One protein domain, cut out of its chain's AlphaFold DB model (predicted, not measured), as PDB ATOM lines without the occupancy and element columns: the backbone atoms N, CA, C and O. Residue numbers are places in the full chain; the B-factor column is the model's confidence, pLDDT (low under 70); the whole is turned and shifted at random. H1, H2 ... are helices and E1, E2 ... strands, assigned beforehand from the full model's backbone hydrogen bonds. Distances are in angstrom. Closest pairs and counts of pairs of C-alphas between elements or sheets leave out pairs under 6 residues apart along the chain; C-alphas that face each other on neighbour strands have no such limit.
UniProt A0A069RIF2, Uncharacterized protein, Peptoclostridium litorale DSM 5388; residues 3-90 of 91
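What this domain is: This is residues 3 to 90 of the 91 residues of an uncharacterized protein of Peptoclostridium litorale DSM 5388 (UniProt A0A069RIF2). A strongly twisted sheet of five antiparallel strands makes a wall, with the short helix H1 packed over E1 and E3 on one of its faces and a second short helix, H2, off the sheet. E1 and E5 run side by side, with E4 beyond E5 at one edge, E2 and E3 on the far side of E1, and a long loop, residues 39 to 57, between H1 and E4. The printed part has 88 residues with two named helices and five named strands, in the order E1, E2, E3, H1, E4, H2, E5. The class is mixed, helices and strands, with under half of the residues in named elements. The whole is compact, with a radius of gyration of the C-alphas of 12.5 A and spans of 36 by 29 by 26 A.

Where its parts are: E1, residues 3 to 10, begins at C-alpha 3 at (284.730, 571.557, 479.491) and is 22.2 A long from first to last C-alpha. E2 is residues 16 to 18, and E3 is residues 23 to 26. H1, residues 31 to 38, is 10.5 A long and begins at C-alpha 31 at (279.732, 576.183, 481.842). E4, residues 58 to 62, is 13.2 A long. H2 is residues 73 to 78. E5, residues 83 to 89, is 18.8 A long and ends at C-alpha 89 at (288.682, 567.119, 481.807).

How they stand to each other: E1 has three neighbours in the branched sheet. E2, beside its residues 7 to 10, and E3, beside its residues 3 to 5, lie on one side of it, and E5, beside its residues 3 to 8, on the other side. E1 and E2 form a hairpin, with N 9 and O 17 2.8 A apart, within hydrogen-bond range. Also within range are N 5 and O 23 of E1 and E3, at 2.8 A, N 6 and O 85 of E1 and E5, at 2.8 A, and N 84 and O 61 of E5 and E4, at 2.7 A. Residues 52 to 53 pair antiparallel with residues 59 to 60 of E4. H1 is on the sheet at a height of 7.8 A, over E1 and only just over E3, on which 3 of its 8 C-alphas fall. It runs slantwise to the strands, at 48 degrees to E1 on the local plane. The closest C-alphas of H1 and E3 are those of Ala 31 and Val 25, 6.2 A apart. H2 is not on the sheet, and H1 and H2 are apart. Every O i to N i+4 pair is within hydrogen-bond range in H1, and 1 of 2 in H2.

The domain as a whole: The two C-alphas farthest apart, those of Tyr 13 and Glu 29, are 38.5 A from each other. The printed part has no cut. The link from H1 to E4 is long, 19 residues. The mean pLDDT of the printed part is 80.8, and residues 45 to 57 and residue 90 are under 70.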
ATOM      1  N   TYR A   3     285.424 572.089 480.653       87.88
ATOM      2  CA  TYR A   3     284.730 571.557 479.491       87.88
ATOM      3  C   TYR A   3     285.454 572.002 478.232       87.88
ATOM      4  O   TYR A   3     285.828 573.165 478.099       87.88
ATOM      5  N   LYS A   4     285.652 571.061 477.315       89.81
ATOM      6  CA  LYS A   4     286.274 571.306 476.023       89.81
ATOM      7  C   LYS A   4     285.326 570.891 474.909       89.81
ATOM      8  O   LYS A   4     285.063 569.704 474.767       89.81
ATOM      9  N   GLY A   5     284.835 571.848 474.135       90.88
ATOM     10  CA  GLY A   5     283.997 571.638 472.958       90.88
ATOM     11  C   GLY A   5     284.837 571.672 471.687       90.88
ATOM     12  O   GLY A   5     285.555 572.638 471.463       90.88
ATOM     13  N   CYS A   6     284.773 570.644 470.849       91.12
ATOM     14  CA  CYS A   6     285.462 570.605 469.560       91.12
ATOM     15  C   CYS A   6     284.479 570.271 468.435       91.12
ATOM     16  O   CYS A   6     283.700 569.320 468.546       91.12
ATOM     17  N   PHE A   7     284.594 570.993 467.321       91.38
ATOM     18  CA  PHE A   7     283.906 570.673 466.076       91.38
ATOM     19  C   PHE A   7     284.656 569.600 465.294       91.38
ATOM     20  O   PHE A   7     285.856 569.719 465.028       91.38
ATOM     21  N   ILE A   8     283.936 568.548 464.922       90.94
ATOM     22  CA  ILE A   8     284.441 567.400 464.179       90.94
ATOM     23  C   ILE A   8     283.652 567.264 462.886       90.94
ATOM     24  O   ILE A   8     282.422 567.258 462.898       90.94
ATOM     25  N   LYS A   9     284.366 567.082 461.781       91.12
ATOM     26  CA  LYS A   9     283.814 566.717 460.481       91.12
ATOM     27  C   LYS A   9     284.262 565.313 460.108       91.12
ATOM     28  O   LYS A   9     285.396 564.927 460.401       91.12
ATOM     29  N   LYS A  10     283.372 564.549 459.491       86.69
ATOM     30  CA  LYS A  10     283.677 563.252 458.895       86.69
ATOM     31  C   LYS A  10     283.952 563.446 457.416       86.69
ATOM     32  O   LYS A  10     283.184 564.104 456.717       86.69
ATOM     33  N   ASP A  11     285.049 562.879 456.944       84.75
ATOM     34  CA  ASP A  11     285.285 562.790 455.508       84.75
ATOM     35  C   ASP A  11     284.432 561.685 454.859       84.75
ATOM     36  O   ASP A  11     283.657 560.980 455.515       84.75
ATOM     37  N   GLU A  12     284.570 561.533 453.544       84.31
ATOM     38  CA  GLU A  12     283.856 560.527 452.750       84.31
ATOM     39  C   GLU A  12     284.182 559.069 453.137       84.31
ATOM     40  O   GLU A  12     283.415 558.161 452.810       84.31
ATOM     41  N   TYR A  13     285.279 558.841 453.864       86.31
ATOM     42  CA  TYR A  13     285.709 557.537 454.374       86.31
ATOM     43  C   TYR A  13     285.282 557.308 455.834       86.31
ATOM     44  O   TYR A  13     285.470 556.216 456.377       86.31
ATOM     45  N   GLY A  14     284.661 558.312 456.463       80.06
ATOM     46  CA  GLY A  14     284.224 558.286 457.853       80.06
ATOM     47  C   GLY A  14     285.318 558.634 458.865       80.06
ATOM     48  O   GLY A  14     285.078 558.479 460.069       80.06
ATOM     49  N   GLU A  15     286.491 559.105 458.428       85.56
ATOM     50  CA  GLU A  15     287.533 559.585 459.335       85.56
ATOM     51  C   GLU A  15     287.134 560.929 459.944       85.56
ATOM     52  O   GLU A  15     286.630 561.833 459.277       85.56
ATOM     53  N   LYS A  16     287.350 561.056 461.253       87.25
ATOM     54  CA  LYS A  16     286.976 562.232 462.038       87.25
ATOM     55  C   LYS A  16     288.141 563.210 462.116       87.25
ATOM     56  O   LYS A  16     289.149 562.907 462.752       87.25
ATOM     57  N   SER A  17     287.958 564.402 461.565       86.88
ATOM     58  CA  SER A  17     288.929 565.495 461.623       86.88
ATOM     59  C   SER A  17     288.358 566.706 462.355       86.88
ATOM     60  O   SER A  17     287.174 567.015 462.244       86.88
ATOM     61  N   ARG A  18     289.203 567.402 463.123       86.25
ATOM     62  CA  ARG A  18     288.840 568.687 463.741       86.25
ATOM     63  C   ARG A  18     288.866 569.775 462.679       86.25
ATOM     64  O   ARG A  18     289.856 569.880 461.959       86.25
ATOM     65  N   VAL A  19     287.803 570.565 462.604       84.94
ATOM     66  CA  VAL A  19     287.670 571.628 461.592       84.94
ATOM     67  C   VAL A  19     287.947 573.023 462.131       84.94
ATOM     68  O   VAL A  19     288.332 573.897 461.363       84.94
ATOM     69  N   GLU A  20     287.830 573.216 463.444       79.50
ATOM     70  CA  GLU A  20     288.078 574.495 464.111       79.50
ATOM     71  C   GLU A  20     288.824 574.295 465.437       79.50
ATOM     72  O   GLU A  20     289.039 573.164 465.899       79.50
ATOM     73  N   GLU A  21     289.245 575.409 466.039       84.19
ATOM     74  CA  GLU A  21     289.803 575.415 467.385       84.19
ATOM     75  C   GLU A  21     288.766 574.924 468.402       84.19
ATOM     76  O   GLU A  21     287.557 575.071 468.229       84.19
ATOM     77  N   CYS A  22     289.246 574.283 469.465       89.00
ATOM     78  CA  CYS A  22     288.358 573.811 470.516       89.00
ATOM     79  C   CYS A  22     288.094 574.930 471.522       89.00
ATOM     80  O   CYS A  22     289.028 575.565 472.013       89.00
ATOM     81  N   PHE A  23     286.835 575.076 471.903       89.75
ATOM     82  CA  PHE A  23     286.372 575.989 472.935       89.75
ATOM     83  C   PHE A  23     286.633 575.359 474.293       89.75
ATOM     84  O   PHE A  23     286.362 574.174 474.496       89.75
ATOM     85  N   VAL A  24     287.188 576.130 475.220       89.88
ATOM     86  CA  VAL A  24     287.481 575.661 476.574       89.88
ATOM     87  C   VAL A  24     286.852 576.625 477.556       89.88
ATOM     88  O   VAL A  24     287.119 577.819 477.506       89.88
ATOM     89  N   VAL A  25     286.057 576.085 478.468       89.38
ATOM     90  CA  VAL A  25     285.424 576.848 479.542       89.38
ATOM     91  C   VAL A  25     285.681 576.165 480.877       89.38
ATOM     92  O   VAL A  25     285.836 574.940 480.964       89.38
ATOM     93  N   GLU A  26     285.749 576.962 481.936       88.44
ATOM     94  CA  GLU A  26     285.865 576.441 483.293       88.44
ATOM     95  C   GLU A  26     284.547 575.796 483.738       88.44
ATOM     96  O   GLU A  26     283.460 576.236 483.375       88.44
ATOM     97  N   ASP A  27     284.640 574.714 484.511       84.81
ATOM     98  CA  ASP A  27     283.483 574.050 485.115       84.81
ATOM     99  C   ASP A  27     282.788 574.998 486.106       84.81
ATOM    100  O   ASP A  27     283.423 575.617 486.959       84.81
ATOM    101  N   GLY A  28     281.470 575.098 485.970       83.12
ATOM    102  CA  GLY A  28     280.602 576.011 486.698       83.12
ATOM    103  C   GLY A  28     279.141 575.732 486.348       83.12
ATOM    104  O   GLY A  28     278.855 574.925 485.462       83.12
ATOM    105  N   GLU A  29     278.213 576.397 487.037       84.69
ATOM    106  CA  GLU A  29     276.764 576.164 486.889       84.69
ATOM    107  C   GLU A  29     276.276 576.354 485.439       84.69
ATOM    108  O   GLU A  29     275.474 575.561 484.953       84.69
ATOM    109  N   PHE A  30     276.858 577.321 484.720       83.88
ATOM    110  CA  PHE A  30     276.515 577.677 483.335       83.88
ATOM    111  C   PHE A  30     277.611 577.323 482.320       83.88
ATOM    112  O   PHE A  30     277.595 577.815 481.195       83.88
ATOM    113  N   ALA A  31     278.578 576.479 482.694       85.81
ATOM    114  CA  ALA A  31     279.732 576.183 481.842       85.81
ATOM    115  C   ALA A  31     279.320 575.623 480.475       85.81
ATOM    116  O   ALA A  31     279.860 576.012 479.448       85.81
ATOM    117  N   LEU A  32     278.327 574.732 480.444       84.88
ATOM    118  CA  LEU A  32     277.841 574.191 479.179       84.88
ATOM    119  C   LEU A  32     277.189 575.280 478.324       84.88
ATOM    120  O   LEU A  32     277.545 575.385 477.161       84.88
ATOM    121  N   GLU A  33     276.296 576.101 478.881       87.94
ATOM    122  CA  GLU A  33     275.658 577.205 478.143       87.94
ATOM    123  C   GLU A  33     276.691 578.164 477.548       87.94
ATOM    124  O   GLU A  33     276.622 578.454 476.357       87.94
ATOM    125  N   GLN A  34     277.701 578.551 478.332       89.69
ATOM    126  CA  GLN A  34     278.819 579.364 477.845       89.69
ATOM    127  C   GLN A  34     279.583 578.676 476.715       89.69
ATOM    128  O   GLN A  34     279.914 579.315 475.725       89.69
ATOM    129  N   LEU A  35     279.836 577.368 476.819       89.31
ATOM    130  CA  LEU A  35     280.519 576.623 475.763       89.31
ATOM    131  C   LEU A  35     279.744 576.656 474.441       89.31
ATOM    132  O   LEU A  35     280.358 576.770 473.385       89.31
ATOM    133  N   PHE A  36     278.414 576.528 474.487       88.44
ATOM    134  CA  PHE A  36     277.579 576.606 473.287       88.44
ATOM    135  C   PHE A  36     277.518 578.027 472.734       88.44
ATOM    136  O   PHE A  36     277.629 578.192 471.522       88.44
ATOM    137  N   GLU A  37     277.406 579.036 473.599       88.69
ATOM    138  CA  GLU A  37     277.424 580.445 473.198       88.69
ATOM    139  C   GLU A  37     278.740 580.812 472.495       88.69
ATOM    140  O   GLU A  37     278.710 581.342 471.385       88.69
ATOM    141  N   GLU A  38     279.882 580.433 473.075       88.50
ATOM    142  CA  GLU A  38     281.212 580.626 472.482       88.50
ATOM    143  C   GLU A  38     281.363 579.863 471.158       88.50
ATOM    144  O   GLU A  38     281.950 580.369 470.203       88.50
ATOM    145  N   ALA A  39     280.787 578.661 471.075       86.31
ATOM    146  CA  ALA A  39     280.753 577.861 469.856       86.31
ATOM    147  C   ALA A  39     279.733 578.370 468.813       86.31
ATOM    148  O   ALA A  39     279.630 577.797 467.729       86.31
ATOM    149  N   GLY A  40     278.949 579.412 469.120       86.62
ATOM    150  CA  GLY A  40     277.901 579.932 468.237       86.62
ATOM    151  C   GLY A  40     276.730 578.966 468.019       86.62
ATOM    152  O   GLY A  40     275.994 579.090 467.040       86.62
ATOM    153  N   LEU A  41     276.555 577.991 468.910       87.62
ATOM    154  CA  LEU A  41     275.506 576.983 468.850       87.62
ATOM    155  C   LEU A  41     274.371 577.308 469.831       87.62
ATOM    156  O   LEU A  41     274.615 577.788 470.937       87.62
ATOM    157  N   PRO A  42     273.109 577.017 469.476       86.38
ATOM    158  CA  PRO A  42     272.010 577.130 470.416       86.38
ATOM    159  C   PRO A  42     272.144 576.060 471.498       86.38
ATOM    160  O   PRO A  42     272.544 574.925 471.225       86.38
ATOM    161  N   PHE A  43     271.760 576.404 472.726       82.75
ATOM    162  CA  PHE A  43     271.701 575.428 473.805       82.75
ATOM    163  C   PHE A  43     270.580 574.414 473.521       82.75
ATOM    164  O   PHE A  43     269.411 574.809 473.463       82.75
ATOM    165  N   PRO A  44     270.889 573.121 473.317       73.69
ATOM    166  CA  PRO A  44     269.868 572.139 472.989       73.69
ATOM    167  C   PRO A  44     268.925 571.921 474.184       73.69
ATOM    168  O   PRO A  44     269.372 571.946 475.337       73.69
ATOM    169  N   PRO A  45     267.624 571.653 473.955       67.56
ATOM    170  CA  PRO A  45     266.726 571.271 475.034       67.56
ATOM    171  C   PRO A  45     267.266 569.995 475.695       67.56
ATOM    172  O   PRO A  45     267.511 568.993 475.029       67.56
ATOM    173  N   TRP A  46     267.447 570.007 477.020       65.75
ATOM    174  CA  TRP A  46     268.080 568.911 477.780       65.75
ATOM    175  C   TRP A  46     267.389 567.536 477.667       65.75
ATOM    176  O   TRP A  46     267.966 566.539 478.115       65.75
ATOM    177  N   ASN A  47     266.216 567.468 477.028       55.44
ATOM    178  CA  ASN A  47     265.534 566.252 476.568       55.44
ATOM    179  C   ASN A  47     266.279 565.583 475.399       55.44
ATOM    180  O   ASN A  47     265.738 565.336 474.326       55.44
ATOM    181  N   LEU A  48     267.549 565.268 475.596       52.78
ATOM    182  CA  LEU A  48     268.321 564.520 474.619       52.78
ATOM    183  C   LEU A  48     268.121 563.018 474.892       52.78
ATOM    184  O   LEU A  48     268.987 562.343 475.445       52.78
ATOM    185  N   GLU A  49     266.990 562.462 474.450       46.94
ATOM    186  CA  GLU A  49     266.842 561.001 474.273       46.94
ATOM    187  C   GLU A  49     267.873 560.443 473.268       46.94
ATOM    188  O   GLU A  49     268.121 559.241 473.206       46.94
ATOM    189  N   LYS A  50     268.539 561.336 472.524       50.81
ATOM    190  CA  LYS A  50     269.614 561.052 471.575       50.81
ATOM    191  C   LYS A  50     271.009 561.472 472.062       50.81
ATOM    192  O   LYS A  50     271.924 561.559 471.241       50.81
ATOM    193  N   LYS A  51     271.239 561.682 473.375       52.59
ATOM    194  CA  LYS A  51     272.624 561.747 473.896       52.59
ATOM    195  C   LYS A  51     273.280 560.405 473.612       52.59
ATOM    196  O   LYS A  51     273.083 559.441 474.351       52.59
ATOM    197  N   LYS A  52     274.127 560.334 472.591       51.53
ATOM    198  CA  LYS A  52     275.091 559.242 472.502       51.53
ATOM    199  C   LYS A  52     276.223 559.598 473.462       51.53
ATOM    200  O   LYS A  52     277.242 560.149 473.058       51.53
ATOM    201  N   ALA A  53     275.989 559.372 474.756       53.56
ATOM    202  CA  ALA A  53     277.009 559.486 475.789       53.56
ATOM    203  C   ALA A  53     278.088 558.441 475.485       53.56
ATOM    204  O   ALA A  53     277.956 557.259 475.801       53.56
ATOM    205  N   LEU A  54     279.119 558.866 474.766       50.56
ATOM    206  CA  LEU A  54     280.278 558.049 474.469       50.56
ATOM    207  C   LEU A  54     281.178 558.160 475.699       50.56
ATOM    208  O   LEU A  54     282.025 559.038 475.770       50.56
ATOM    209  N   ASN A  55     280.954 557.268 476.666       53.16
ATOM    210  CA  ASN A  55     281.727 557.082 477.903       53.16
ATOM    211  C   ASN A  55     281.591 558.201 478.962       53.16
ATOM    212  O   ASN A  55     281.168 559.316 478.670       53.16
ATOM    213  N   GLU A  56     281.942 557.869 480.214       56.56
ATOM    214  CA  GLU A  56     281.715 558.591 481.492       56.56
ATOM    215  C   GLU A  56     282.196 560.064 481.598       56.56
ATOM    216  O   GLU A  56     282.154 560.650 482.678       56.56
ATOM    217  N   GLY A  57     282.620 560.707 480.510       68.38
ATOM    218  CA  GLY A  57     283.101 562.091 480.524       68.38
ATOM    219  C   GLY A  57     282.965 562.860 479.212       68.38
ATOM    220  O   GLY A  57     283.421 564.000 479.160       68.38
ATOM    221  N   SER A  58     282.357 562.288 478.169       78.69
ATOM    222  CA  SER A  58     282.246 562.939 476.857       78.69
ATOM    223  C   SER A  58     280.826 562.897 476.289       78.69
ATOM    224  O   SER A  58     280.175 561.853 476.235       78.69
ATOM    225  N   LEU A  59     280.348 564.057 475.845       82.94
ATOM    226  CA  LEU A  59     279.071 564.236 475.167       82.94
ATOM    227  C   LEU A  59     279.330 564.470 473.680       82.94
ATOM    228  O   LEU A  59     280.112 565.342 473.322       82.94
ATOM    229  N   VAL A  60     278.656 563.721 472.814       86.06
ATOM    230  CA  VAL A  60     278.675 563.960 471.368       86.06
ATOM    231  C   VAL A  60     277.293 564.429 470.945       86.06
ATOM    232  O   VAL A  60     276.301 563.754 471.224       86.06
ATOM    233  N   LEU A  61     277.242 565.575 470.275       86.12
ATOM    234  CA  LEU A  61     276.034 566.160 469.708       86.12
ATOM    235  C   LEU A  61     276.198 566.232 468.197       86.12
ATOM    236  O   LEU A  61     277.203 566.730 467.701       86.12
ATOM    237  N   PHE A  62     275.232 565.709 467.456       87.06
ATOM    238  CA  PHE A  62     275.250 565.790 465.999       87.06
ATOM    239  C   PHE A  62     274.746 567.156 465.559       87.06
ATOM    240  O   PHE A  62     273.886 567.736 466.216       87.06
ATOM    241  N   LYS A  63     275.241 567.650 464.425       86.38
ATOM    242  CA  LYS A  63     274.788 568.911 463.831       86.38
ATOM    243  C   LYS A  63     273.262 568.989 463.705       86.38
ATOM    244  O   LYS A  63     272.677 570.026 463.991       86.38
ATOM    245  N   GLU A  64     272.621 567.877 463.353       84.31
ATOM    246  CA  GLU A  64     271.161 567.763 463.246       84.31
ATOM    247  C   GLU A  64     270.417 568.077 464.556       84.31
ATOM    248  O   GLU A  64     269.284 568.537 464.498       84.31
ATOM    249  N   GLU A  65     271.036 567.886 465.726       80.81
ATOM    250  CA  GLU A  65     270.408 568.159 467.031       80.81
ATOM    251  C   GLU A  65     270.314 569.661 467.343       80.81
ATOM    252  O   GLU A  65     269.592 570.051 468.257       80.81
ATOM    253  N   PHE A  66     271.042 570.500 466.604       81.19
ATOM    254  CA  PHE A  66     271.001 571.957 466.745       81.19
ATOM    255  C   PHE A  66     270.051 572.621 465.745       81.19
ATOM    256  O   PHE A  66     269.645 573.761 465.960       81.19
ATOM    257  N   ILE A  67     269.694 571.914 464.669       81.00
ATOM    258  CA  ILE A  67     268.751 572.388 463.655       81.00
ATOM    259  C   ILE A  67     267.327 572.251 464.209       81.00
ATOM    260  O   ILE A  67     266.930 571.186 464.680       81.00
ATOM    261  N   GLY A  68     266.538 573.317 464.148       76.19
ATOM    262  CA  GLY A  68     265.169 573.378 464.661       76.19
ATOM    263  C   GLY A  68     265.078 573.765 466.137       76.19
ATOM    264  O   GLY A  68     263.981 573.750 466.699       76.19
ATOM    265  N   VAL A  69     266.206 574.110 466.771       78.00
ATOM    266  CA  VAL A  69     266.266 574.535 468.180       78.00
ATOM    267  C   VAL A  69     266.178 576.057 468.323       78.00
ATOM    268  O   VAL A  69     265.619 576.547 469.305       78.00
ATOM    269  N   GLY A  70     266.709 576.822 467.366       72.56
ATOM    270  CA  GLY A  70     266.824 578.275 467.487       72.56
ATOM    271  C   GLY A  70     266.760 579.019 466.150       72.56
ATOM    272  O   GLY A  70     266.625 578.409 465.097       72.56
ATOM    273  N   PRO A  71     266.870 580.359 466.159       75.38
ATOM    274  CA  PRO A  71     266.777 581.177 464.945       75.38
ATOM    275  C   PRO A  71     267.995 581.055 464.009       75.38
ATOM    276  O   PRO A  71     267.977 581.614 462.915       75.38
ATOM    277  N   ASN A  72     269.050 580.347 464.427       81.56
ATOM    278  CA  ASN A  72     270.338 580.279 463.731       81.56
ATOM    279  C   ASN A  72     270.500 579.025 462.850       81.56
ATOM    280  O   ASN A  72     271.612 578.724 462.423       81.56
ATOM    281  N   ASP A  73     269.421 578.299 462.550       83.06
ATOM    282  CA  ASP A  73     269.457 577.058 461.759       83.06
ATOM    283  C   ASP A  73     270.214 577.207 460.430       83.06
ATOM    284  O   ASP A  73     271.073 576.387 460.105       83.06
ATOM    285  N   ASP A  74     269.960 578.288 459.688       84.94
ATOM    286  CA  ASP A  74     270.642 578.589 458.423       84.94
ATOM    287  C   ASP A  74     272.156 578.782 458.580       84.94
ATOM    288  O   ASP A  74     272.920 578.512 457.649       84.94
ATOM    289  N   GLN A  75     272.603 579.291 459.731       85.75
ATOM    290  CA  GLN A  75     274.020 579.462 460.036       85.75
ATOM    291  C   GLN A  75     274.643 578.111 460.372       85.75
ATOM    292  O   GLN A  75     275.638 577.732 459.760       85.75
ATOM    293  N   ILE A  76     274.014 577.358 461.276       85.31
ATOM    294  CA  ILE A  76     274.476 576.041 461.724       85.31
ATOM    295  C   ILE A  76     274.570 575.088 460.531       85.31
ATOM    296  O   ILE A  76     275.585 574.420 460.349       85.31
ATOM    297  N   ALA A  77     273.566 575.090 459.647       83.81
ATOM    298  CA  ALA A  77     273.550 574.308 458.413       83.81
ATOM    299  C   ALA A  77     274.757 574.596 457.501       83.81
ATOM    300  O   ALA A  77     275.246 573.680 456.837       83.81
ATOM    301  N   LYS A  78     275.274 575.830 457.505       85.50
ATOM    302  CA  LYS A  78     276.451 576.248 456.723       85.50
ATOM    303  C   LYS A  78     277.785 575.986 457.422       85.50
ATOM    304  O   LYS A  78     278.809 576.039 456.748       85.50
ATOM    305  N   MET A  79     277.797 575.720 458.729       86.69
ATOM    306  CA  MET A  79     279.030 575.403 459.452       86.69
ATOM    307  C   MET A  79     279.602 574.066 458.975       86.69
ATOM    308  O   MET A  79     278.859 573.116 458.718       86.69
ATOM    309  N   ASP A  80     280.924 573.976 458.884       85.88
ATOM    310  CA  ASP A  80     281.619 572.845 458.266       85.88
ATOM    311  C   ASP A  80     281.911 571.707 459.264       85.88
ATOM    312  O   ASP A  80     283.017 571.187 459.310       85.88
ATOM    313  N   PHE A  81     280.933 571.317 460.088       89.69
ATOM    314  CA  PHE A  81     281.068 570.222 461.061       89.69
ATOM    315  C   PHE A  81     279.905 569.227 460.968       89.69
ATOM    316  O   PHE A  81     278.818 569.574 460.512       89.69
ATOM    317  N   ASP A  82     280.124 568.006 461.451       88.38
ATOM    318  CA  ASP A  82     279.105 566.957 461.584       88.38
ATOM    319  C   ASP A  82     278.754 566.679 463.052       88.38
ATOM    320  O   ASP A  82     277.604 566.403 463.393       88.38
ATOM    321  N   GLU A  83     279.751 566.738 463.938       89.12
ATOM    322  CA  GLU A  83     279.630 566.434 465.363       89.12
ATOM    323  C   GLU A  83     280.291 567.534 466.206       89.12
ATOM    324  O   GLU A  83     281.406 567.968 465.928       89.12
ATOM    325  N   PHE A  84     279.627 567.949 467.278       89.38
ATOM    326  CA  PHE A  84     280.195 568.754 468.348       89.38
ATOM    327  C   PHE A  84     280.461 567.849 469.553       89.38
ATOM    328  O   PHE A  84     279.537 567.261 470.122       89.38
ATOM    329  N   ILE A  85     281.732 567.687 469.913       89.00
ATOM    330  CA  ILE A  85     282.156 566.818 471.015       89.00
ATOM    331  C   ILE A  85     282.549 567.681 472.203       89.00
ATOM    332  O   ILE A  85     283.434 568.520 472.086       89.00
ATOM    333  N   ILE A  86     281.933 567.428 473.351       88.50
ATOM    334  CA  ILE A  86     282.237 568.071 474.623       88.50
ATOM    335  C   ILE A  86     282.919 567.053 475.530       88.50
ATOM    336  O   ILE A  86     282.308 566.064 475.928       88.50
ATOM    337  N   GLU A  87     284.172 567.299 475.886       88.44
ATOM    338  CA  GLU A  87     284.961 566.474 476.797       88.44
ATOM    339  C   GLU A  87     285.087 567.170 478.158       88.44
ATOM    340  O   GLU A  87     285.409 568.358 478.237       88.44
ATOM    341  N   LYS A  88     284.854 566.429 479.244       82.88
ATOM    342  CA  LYS A  88     285.051 566.898 480.617       82.88
ATOM    343  C   LYS A  88     286.410 566.432 481.131       82.88
ATOM    344  O   LYS A  88     286.635 565.242 481.337       82.88
ATOM    345  N   GLY A  89     287.312 567.380 481.367       73.44
ATOM    346  CA  GLY A  89     288.682 567.119 481.807       73.44
ATOM    347  C   GLY A  89     288.955 567.574 483.242       73.44
ATOM    348  O   GLY A  89     288.498 568.633 483.686       73.44
ATOM    349  N   LYS A  90     289.761 566.792 483.968       65.50
ATOM    350  CA  LYS A  90     290.559 567.292 485.095       65.50
ATOM    351  C   LYS A  90     291.921 567.649 484.500       65.50
ATOM    352  O   LYS A  90     292.590 566.744 484.018       65.50
TER     353      LYS A  90